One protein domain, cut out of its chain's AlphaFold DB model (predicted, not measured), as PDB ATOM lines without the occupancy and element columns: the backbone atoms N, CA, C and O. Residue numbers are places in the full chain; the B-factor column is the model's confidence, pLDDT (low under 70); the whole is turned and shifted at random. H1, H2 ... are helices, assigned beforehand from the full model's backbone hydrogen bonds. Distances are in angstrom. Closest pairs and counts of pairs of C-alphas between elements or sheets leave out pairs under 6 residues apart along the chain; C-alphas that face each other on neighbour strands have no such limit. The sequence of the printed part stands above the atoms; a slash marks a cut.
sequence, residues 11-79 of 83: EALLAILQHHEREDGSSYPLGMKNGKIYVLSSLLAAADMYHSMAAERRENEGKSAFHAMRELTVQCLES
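What this domain is: This is residues 11 to 79 of the 83 residues of the protein "HD domain-containing protein" of Marinococcus luteus (UniProt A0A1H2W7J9). Two longer helices, H2 and H3, form a hairpin opened into a V, meeting near the end of H2 and the start of H3. Short H1 packs across the early part of H2, and a long loop, residues 19 to 38, lies at that end. The 69 printed residues hold three named helices, H1, H2, H3 in order, and no named strand: all helix. The whole is only just compact, close to loose, with a radius of gyration of the C-alphas of 13.0 A, and spans 35 by 24 by 18 A.

Where its parts are: Find C-alpha 11 at (107.492, 200.327, 220.058); from there H1 runs to residue 18. H2, residues 39 to 54, measures 22.8 A. H3, residues 65 to 79, measures 20.4 A and ends at (124.562, 194.835, 207.015).

How they stand to each other: H1 touches H2, residues 40 to 44 alone; look at the closest C-alphas, Ala 15 and Ser 41, 4.0 A apart. Their tilt is steep, 64 degrees, the same way. In the hairpin, H2 touches H3, closest at C-alphas 53 and 68, 5.6 A, with a steep tilt of 45 degrees, opposite ways. H1 and H3 are apart. In H1, H2 and H3 every O i to N i+4 pair is within hydrogen-bond range.

The domain as a whole: The printed part has no cut. The link H1 to H2 is long. Residues 34 to 35 and 77 to 79 have pLDDT under 70.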
ATOM      1  N   GLU A  11     106.045 200.438 220.265       91.81
ATOM      2  CA  GLU A  11     107.492 200.327 220.058       91.81
ATOM      3  C   GLU A  11     107.932 198.868 219.924       91.81
ATOM      4  O   GLU A  11     108.762 198.549 219.074       91.81
ATOM      5  N   ALA A  12     107.361 197.968 220.733       92.25
ATOM      6  CA  ALA A  12     107.644 196.539 220.642       92.25
ATOM      7  C   ALA A  12     107.117 195.957 219.324       92.25
ATOM      8  O   ALA A  12     107.810 195.180 218.665       92.25
ATOM      9  N   LEU A  13     105.917 196.364 218.901       91.88
ATOM     10  CA  LEU A  13     105.357 195.967 217.609       91.88
ATOM     11  C   LEU A  13     106.208 196.484 216.442       91.88
ATOM     12  O   LEU A  13     106.447 195.738 215.491       91.88
ATOM     13  N   LEU A  14     106.708 197.718 216.528       91.56
ATOM     14  CA  LEU A  14     107.593 198.305 215.525       91.56
ATOM     15  C   LEU A  14     108.942 197.579 215.456       91.56
ATOM     16  O   LEU A  14     109.400 197.258 214.360       91.56
ATOM     17  N   ALA A  15     109.534 197.255 216.610       92.94
ATOM     18  CA  ALA A  15     110.757 196.461 216.690       92.94
ATOM     19  C   ALA A  15     110.579 195.092 216.018       92.94
ATOM     20  O   ALA A  15     111.374 194.701 215.165       92.94
ATOM     21  N   ILE A  16     109.479 194.397 216.323       92.38
ATOM     22  CA  ILE A  16     109.140 193.113 215.697       92.38
ATOM     23  C   ILE A  16     108.919 193.269 214.187       92.38
ATOM     24  O   ILE A  16     109.317 192.394 213.422       92.38
ATOM     25  N   LEU A  17     108.299 194.357 213.731       91.75
ATOM     26  CA  LEU A  17     108.051 194.578 212.306       91.75
ATOM     27  C   LEU A  17     109.349 194.769 211.511       91.75
ATOM     28  O   LEU A  17     109.442 194.282 210.388       91.75
ATOM     29  N   GLN A  18     110.324 195.474 212.084       91.38
ATOM     30  CA  GLN A  18     111.501 195.956 211.360       91.38
ATOM     31  C   GLN A  18     112.803 195.203 211.670       91.38
ATOM     32  O   GLN A  18     113.801 195.480 211.023       91.38
ATOM     33  N   HIS A  19     112.864 194.280 212.636       91.31
ATOM     34  CA  HIS A  19     114.140 193.634 213.011       91.31
ATOM     35  C   HIS A  19     114.786 192.762 211.914       91.31
ATOM     36  O   HIS A  19     115.927 192.342 212.066       91.31
ATOM     37  N   HIS A  20     114.086 192.482 210.812       89.81
ATOM     38  CA  HIS A  20     114.685 191.861 209.626       89.81
ATOM     39  C   HIS A  20     115.129 192.877 208.566       89.81
ATOM     40  O   HIS A  20     115.705 192.462 207.563       89.81
ATOM     41  N   GLU A  21     114.895 194.175 208.785       87.88
ATOM     42  CA  GLU A  21     115.330 195.251 207.899       87.88
ATOM     43  C   GLU A  21     116.847 195.484 207.964       87.88
ATOM     44  O   GLU A  21     117.485 195.305 209.001       87.88
ATOM     45  N   ARG A  22     117.417 195.914 206.840       83.75
ATOM     46  CA  ARG A  22     118.825 196.248 206.624       83.75
ATOM     47  C   ARG A  22     118.911 197.638 206.017       83.75
ATOM     48  O   ARG A  22     118.055 198.024 205.230       83.75
ATOM     49  N   GLU A  23     119.962 198.377 206.347       82.25
ATOM     50  CA  GLU A  23     120.119 199.773 205.904       82.25
ATOM     51  C   GLU A  23     120.296 199.915 204.379       82.25
ATOM     52  O   GLU A  23     119.976 200.955 203.798       82.25
ATOM     53  N   ASP A  24     120.749 198.852 203.708       80.12
ATOM     54  CA  ASP A  24     120.873 198.775 202.248       80.12
ATOM     55  C   ASP A  24     119.530 198.514 201.521       80.12
ATOM     56  O   ASP A  24     119.431 198.671 200.293       80.12
ATOM     57  N   GLY A  25     118.483 198.158 202.275       80.75
ATOM     58  CA  GLY A  25     117.148 197.776 201.812       80.75
ATOM     59  C   GLY A  25     117.095 196.482 201.001       80.75
ATOM     60  O   GLY A  25     116.179 196.312 200.200       80.75
ATOM     61  N   SER A  26     118.068 195.580 201.175       80.38
ATOM     62  CA  SER A  26     118.036 194.201 200.649       80.38
ATOM     63  C   SER A  26     117.081 193.280 201.422       80.38
ATOM     64  O   SER A  26     116.796 192.156 201.007       80.38
ATOM     65  N   SER A  27     116.601 193.762 202.562       82.06
ATOM     66  CA  SER A  27     115.753 193.080 203.523       82.06
ATOM     67  C   SER A  27     114.258 193.134 203.213       82.06
ATOM     68  O   SER A  27     113.793 193.760 202.265       82.06
ATOM     69  N   TYR A  28     113.489 192.479 204.077       83.88
ATOM     70  CA  TYR A  28     112.034 192.434 204.070       83.88
ATOM     71  C   TYR A  28     111.507 192.809 205.469       83.88
ATOM     72  O   TYR A  28     112.251 192.683 206.447       83.88
ATOM     73  N   PRO A  29     110.220 193.180 205.613       84.56
ATOM     74  CA  PRO A  29     109.167 193.225 204.590       84.56
ATOM     75  C   PRO A  29     108.986 194.561 203.847       84.56
ATOM     76  O   PRO A  29     108.317 194.579 202.816       84.56
ATOM     77  N   LEU A  30     109.520 195.665 204.356       85.19
ATOM     78  CA  LEU A  30     109.334 197.024 203.837       85.19
ATOM     79  C   LEU A  30     110.484 197.479 202.926       85.19
ATOM     80  O   LEU A  30     110.286 198.418 202.155       85.19
ATOM     81  N   GLY A  31     111.662 196.847 203.009       82.38
ATOM     82  CA  GLY A  31     112.832 197.204 202.196       82.38
ATOM     83  C   GLY A  31     113.343 198.606 202.529       82.38
ATOM     84  O   GLY A  31     113.570 199.430 201.636       82.38
ATOM     85  N   MET A  32     113.421 198.918 203.826       79.81
ATOM     86  CA  MET A  32     113.715 200.271 204.306       79.81
ATOM     87  C   MET A  32     115.155 200.685 203.977       79.81
ATOM     88  O   MET A  32     116.049 199.855 203.913       79.81
ATOM     89  N   LYS A  33     115.383 201.988 203.770       77.94
ATOM     90  CA  LYS A  33     116.708 202.573 203.504       77.94
ATOM     91  C   LYS A  33     116.884 203.891 204.251       77.94
ATOM     92  O   LYS A  33     115.888 204.546 204.584       77.94
ATOM     93  N   ASN A  34     118.134 204.328 204.383       68.75
ATOM     94  CA  ASN A  34     118.543 205.664 204.842       68.75
ATOM     95  C   ASN A  34     118.164 205.985 206.301       68.75
ATOM     96  O   ASN A  34     117.550 207.024 206.558       68.75
ATOM     97  N   GLY A  35     118.507 205.120 207.258       69.12
ATOM     98  CA  GLY A  35     118.389 205.410 208.692       69.12
ATOM     99  C   GLY A  35     116.950 205.480 209.200       69.12
ATOM    100  O   GLY A  35     116.661 206.167 210.178       69.12
ATOM    101  N   LYS A  36     116.022 204.811 208.509       80.19
ATOM    102  CA  LYS A  36     114.603 204.745 208.897       80.19
ATOM    103  C   LYS A  36     114.269 203.522 209.753       80.19
ATOM    104  O   LYS A  36     113.106 203.347 210.118       80.19
ATOM    105  N   ILE A  37     115.260 202.683 210.047       87.31
ATOM    106  CA  ILE A  37     115.103 201.525 210.920       87.31
ATOM    107  C   ILE A  37     115.108 202.020 212.365       87.31
ATOM    108  O   ILE A  37     115.998 202.751 212.799       87.31
ATOM    109  N   TYR A  38     114.076 201.652 213.114       91.12
ATOM    110  CA  TYR A  38     113.969 202.018 214.515       91.12
ATOM    111  C   TYR A  38     115.086 201.353 215.331       91.12
ATOM    112  O   TYR A  38     115.394 200.178 215.153       91.12
ATOM    113  N   VAL A  39     115.693 202.101 216.254       89.12
ATOM    114  CA  VAL A  39     116.901 201.662 216.978       89.12
ATOM    115  C   VAL A  39     116.709 200.344 217.738       89.12
ATOM    116  O   VAL A  39     117.611 199.507 217.765       89.12
ATOM    117  N   LEU A  40     115.522 200.120 218.317       92.12
ATOM    118  CA  LEU A  40     115.226 198.867 219.016       92.12
ATOM    119  C   LEU A  40     115.068 197.690 218.048       92.12
ATOM    120  O   LEU A  40     115.348 196.560 218.435       92.12
ATOM    121  N   SER A  41     114.689 197.940 216.794       91.31
ATOM    122  CA  SER A  41     114.660 196.929 215.735       91.31
ATOM    123  C   SER A  41     116.070 196.443 215.414       91.31
ATOM    124  O   SER A  41     116.294 195.238 215.360       91.31
ATOM    125  N   SER A  42     117.036 197.359 215.285       87.31
ATOM    126  CA  SER A  42     118.445 197.009 215.045       87.31
ATOM    127  C   SER A  42     119.059 196.264 216.232       87.31
ATOM    128  O   SER A  42     119.793 195.294 216.047       87.31
ATOM    129  N   LEU A  43     118.725 196.667 217.464       90.19
ATOM    130  CA  LEU A  43     119.147 195.948 218.669       90.19
ATOM    131  C   LEU A  43     118.567 194.527 218.710       90.19
ATOM    132  O   LEU A  43     119.291 193.574 218.998       90.19
ATOM    133  N   LEU A  44     117.274 194.381 218.408       92.50
ATOM    134  CA  LEU A  44     116.601 193.086 218.357       92.50
ATOM    135  C   LEU A  44     117.201 192.187 217.269       92.50
ATOM    136  O   LEU A  44     117.434 191.009 217.526       92.50
ATOM    137  N   ALA A  45     117.518 192.744 216.100       90.38
ATOM    138  CA  ALA A  45     118.181 192.030 215.012       90.38
ATOM    139  C   ALA A  45     119.543 191.467 215.449       90.38
ATOM    140  O   ALA A  45     119.825 190.285 215.256       90.38
ATOM    141  N   ALA A  46     120.369 192.287 216.108       89.81
ATOM    142  CA  ALA A  46     121.666 191.852 216.620       89.81
ATOM    143  C   ALA A  46     121.532 190.749 217.686       89.81
ATOM    144  O   ALA A  46     122.297 189.779 217.682       89.81
ATOM    145  N   ALA A  47     120.540 190.868 218.576       92.38
ATOM    146  CA  ALA A  47     120.252 189.859 219.590       92.38
ATOM    147  C   ALA A  47     119.787 188.527 218.975       92.38
ATOM    148  O   ALA A  47     120.272 187.470 219.385       92.38
ATOM    149  N   ASP A  48     118.901 188.567 217.975       91.00
ATOM    150  CA  ASP A  48     118.412 187.381 217.259       91.00
ATOM    151  C   ASP A  48     119.552 186.653 216.531       91.00
ATOM    152  O   ASP A  48     119.725 185.439 216.668       91.00
ATOM    153  N   MET A  49     120.421 187.402 215.847       89.62
ATOM    154  CA  MET A  49     121.603 186.854 215.179       89.62
ATOM    155  C   MET A  49     122.573 186.198 216.164       89.62
ATOM    156  O   MET A  49     123.016 185.069 215.931       89.62
ATOM    157  N   TYR A  50     122.889 186.873 217.275       91.75
ATOM    158  CA  TYR A  50     123.732 186.298 218.325       91.75
ATOM    159  C   TYR A  50     123.138 185.000 218.864       91.75
ATOM    160  O   TYR A  50     123.829 183.983 218.934       91.75
ATOM    161  N   HIS A  51     121.849 185.020 219.213       91.25
ATOM    162  CA  HIS A  51     121.158 183.850 219.734       91.25
ATOM    163  C   HIS A  51     121.171 182.703 218.721       91.25
ATOM    164  O   HIS A  51     121.460 181.570 219.090       91.25
ATOM    165  N   SER A  52     120.949 182.987 217.438       89.44
ATOM    166  CA  SER A  52     120.998 181.981 216.374       89.44
ATOM    167  C   SER A  52     122.380 181.340 216.214       89.44
ATOM    168  O   SER A  52     122.473 180.151 215.916       89.44
ATOM    169  N   MET A  53     123.453 182.101 216.452       90.38
ATOM    170  CA  MET A  53     124.829 181.596 216.415       90.38
ATOM    171  C   MET A  53     125.222 180.809 217.667       90.38
ATOM    172  O   MET A  53     125.941 179.820 217.549       90.38
ATOM    173  N   ALA A  54     124.812 181.272 218.847       89.81
ATOM    174  CA  ALA A  54     125.252 180.731 220.132       89.81
ATOM    175  C   ALA A  54     124.359 179.600 220.662       89.81
ATOM    176  O   ALA A  54     124.808 178.809 221.488       89.81
ATOM    177  N   ALA A  55     123.099 179.526 220.228       86.44
ATOM    178  CA  ALA A  55     122.178 178.494 220.677       86.44
ATOM    179  C   ALA A  55     122.555 177.126 220.105       86.44
ATOM    180  O   ALA A  55     122.633 176.943 218.888       86.44
ATOM    181  N   GLU A  56     122.704 176.155 220.997       81.25
ATOM    182  CA  GLU A  56     122.811 174.749 220.638       81.25
ATOM    183  C   GLU A  56     121.468 174.263 220.071       81.25
ATOM    184  O   GLU A  56     120.394 174.483 220.642       81.25
ATOM    185  N   ARG A  57     121.513 173.630 218.901       80.12
ATOM    186  CA  ARG A  57     120.353 173.051 218.216       80.12
ATOM    187  C   ARG A  57     120.684 171.610 217.861       80.12
ATOM    188  O   ARG A  57     121.842 171.236 217.763       80.12
ATOM    189  N   ARG A  58     119.658 170.801 217.593       73.81
ATOM    190  CA  ARG A  58     119.806 169.361 217.304       73.81
ATOM    191  C   ARG A  58     120.832 169.036 216.194       73.81
ATOM    192  O   ARG A  58     121.322 167.918 216.139       73.81
ATOM    193  N   GLU A  59     121.135 170.004 215.327       71.44
ATOM    194  CA  GLU A  59     122.026 169.887 214.165       71.44
ATOM    195  C   GLU A  59     123.322 170.723 214.290       71.44
ATOM    196  O   GLU A  59     124.139 170.716 213.372       71.44
ATOM    197  N   ASN A  60     123.519 171.476 215.383       71.94
ATOM    198  CA  ASN A  60     124.663 172.377 215.566       71.94
ATOM    199  C   ASN A  60     124.965 172.592 217.059       71.94
ATOM    200  O   ASN A  60     124.097 173.051 217.798       71.94
ATOM    201  N   GLU A  61     126.207 172.338 217.477       80.62
ATOM    202  CA  GLU A  61     126.668 172.499 218.870       80.62
ATOM    203  C   GLU A  61     126.658 173.962 219.366       80.62
ATOM    204  O   GLU A  61     126.842 174.223 220.550       80.62
ATOM    205  N   GLY A  62     126.390 174.930 218.483       85.81
ATOM    206  CA  GLY A  62     126.384 176.349 218.822       85.81
ATOM    207  C   GLY A  62     127.806 176.905 218.930       85.81
ATOM    208  O   GLY A  62     128.758 176.254 219.360       85.81
ATOM    209  N   LYS A  63     127.999 178.149 218.493       88.25
ATOM    210  CA  LYS A  63     129.297 178.822 218.598       88.25
ATOM    211  C   LYS A  63     129.516 179.282 220.035       88.25
ATOM    212  O   LYS A  63     128.617 179.817 220.676       88.25
ATOM    213  N   SER A  64     130.762 179.202 220.508       92.19
ATOM    214  CA  SER A  64     131.159 179.887 221.747       92.19
ATOM    215  C   SER A  64     130.801 181.378 221.681       92.19
ATOM    216  O   SER A  64     130.910 181.978 220.607       92.19
ATOM    217  N   ALA A  65     130.499 181.994 222.826       89.50
ATOM    218  CA  ALA A  65     130.160 183.417 222.915       89.50
ATOM    219  C   ALA A  65     131.167 184.326 222.185       89.50
ATOM    220  O   ALA A  65     130.773 185.224 221.448       89.50
ATOM    221  N   PHE A  66     132.470 184.050 222.318       92.00
ATOM    222  CA  PHE A  66     133.518 184.808 221.630       92.00
ATOM    223  C   PHE A  66     133.402 184.725 220.101       92.00
ATOM    224  O   PHE A  66     133.444 185.742 219.412       92.00
ATOM    225  N   HIS A  67     133.225 183.516 219.563       91.75
ATOM    226  CA  HIS A  67     133.069 183.306 218.125       91.75
ATOM    227  C   HIS A  67     131.777 183.930 217.587       91.75
ATOM    228  O   HIS A  67     131.822 184.592 216.552       91.75
ATOM    229  N   ALA A  68     130.661 183.771 218.304       92.50
ATOM    230  CA  ALA A  68     129.385 184.383 217.941       92.50
ATOM    231  C   ALA A  68     129.479 185.918 217.927       92.50
ATOM    232  O   ALA A  68     129.063 186.546 216.959       92.50
ATOM    233  N   MET A  69     130.100 186.525 218.946       91.44
ATOM    234  CA  MET A  69     130.316 187.976 218.995       91.44
ATOM    235  C   MET A  69     131.220 188.477 217.868       91.44
ATOM    236  O   MET A  69     130.931 189.505 217.252       91.44
ATOM    237  N   ARG A  70     132.316 187.765 217.577       92.12
ATOM    238  CA  ARG A  70     133.231 188.141 216.493       92.12
ATOM    239  C   ARG A  70     132.517 188.156 215.147       92.12
ATOM    240  O   ARG A  70     132.675 189.100 214.382       92.12
ATOM    241  N   GLU A  71     131.730 187.127 214.865       90.44
ATOM    242  CA  GLU A  71     131.022 187.012 213.592       90.44
ATOM    243  C   GLU A  71     129.845 187.980 213.489       90.44
ATOM    244  O   GLU A  71     129.669 188.602 212.443       90.44
ATOM    245  N   LEU A  72     129.119 188.202 214.590       90.81
ATOM    246  CA  LEU A  72     128.121 189.264 214.681       90.81
ATOM    247  C   LEU A  72     128.730 190.623 214.331       90.81
ATOM    248  O   LEU A  72     128.155 191.354 213.539       90.81
ATOM    249  N   THR A  73     129.909 190.945 214.871       87.56
ATOM    250  CA  THR A  73     130.586 192.225 214.603       87.56
ATOM    251  C   THR A  73     130.886 192.400 213.114       87.56
ATOM    252  O   THR A  73     130.629 193.467 212.565       87.56
ATOM    253  N   VAL A  74     131.377 191.348 212.448       85.69
ATOM    254  CA  VAL A  74     131.647 191.370 211.001       85.69
ATOM    255  C   VAL A  74     130.357 191.591 210.212       85.69
ATOM    256  O   VAL A  74     130.287 192.508 209.400       85.69
ATOM    257  N   GLN A  75     129.303 190.825 210.501       80.88
ATOM    258  CA  GLN A  75     128.029 190.963 209.791       80.88
ATOM    259  C   GLN A  75     127.341 192.304 210.078       80.88
ATOM    260  O   GLN A  75     126.672 192.851 209.200       80.88
ATOM    261  N   CYS A  76     127.519 192.860 211.280       77.12
ATOM    262  CA  CYS A  76     127.000 194.171 211.644       77.12
ATOM    263  C   CYS A  76     127.618 195.296 210.809       77.12
ATOM    264  O   CYS A  76     126.887 196.177 210.355       77.12
ATOM    265  N   LEU A  77     128.928 195.227 210.556       69.75
ATOM    266  CA  LEU A  77     129.634 196.168 209.680       69.75
ATOM    267  C   LEU A  77     129.137 196.093 208.233       69.75
ATOM    268  O   LEU A  77     129.042 197.119 207.577       69.75
ATOM    269  N   GLU A  78     128.792 194.899 207.752       69.06
ATOM    270  CA  GLU A  78     128.355 194.696 206.364       69.06
ATOM    271  C   GLU A  78     126.866 194.997 206.130       69.06
ATOM    272  O   GLU A  78     126.467 195.259 205.001       69.06
ATOM    273  N   SER A  79     126.028 194.908 207.172       64.88
ATOM    274  CA  SER A  79     124.562 194.835 207.015       64.88
ATOM    275  C   SER A  79     123.776 195.960 207.697       64.88
ATOM    276  O   SER A  79     122.640 196.229 207.304       64.88
TER     277      SER A  79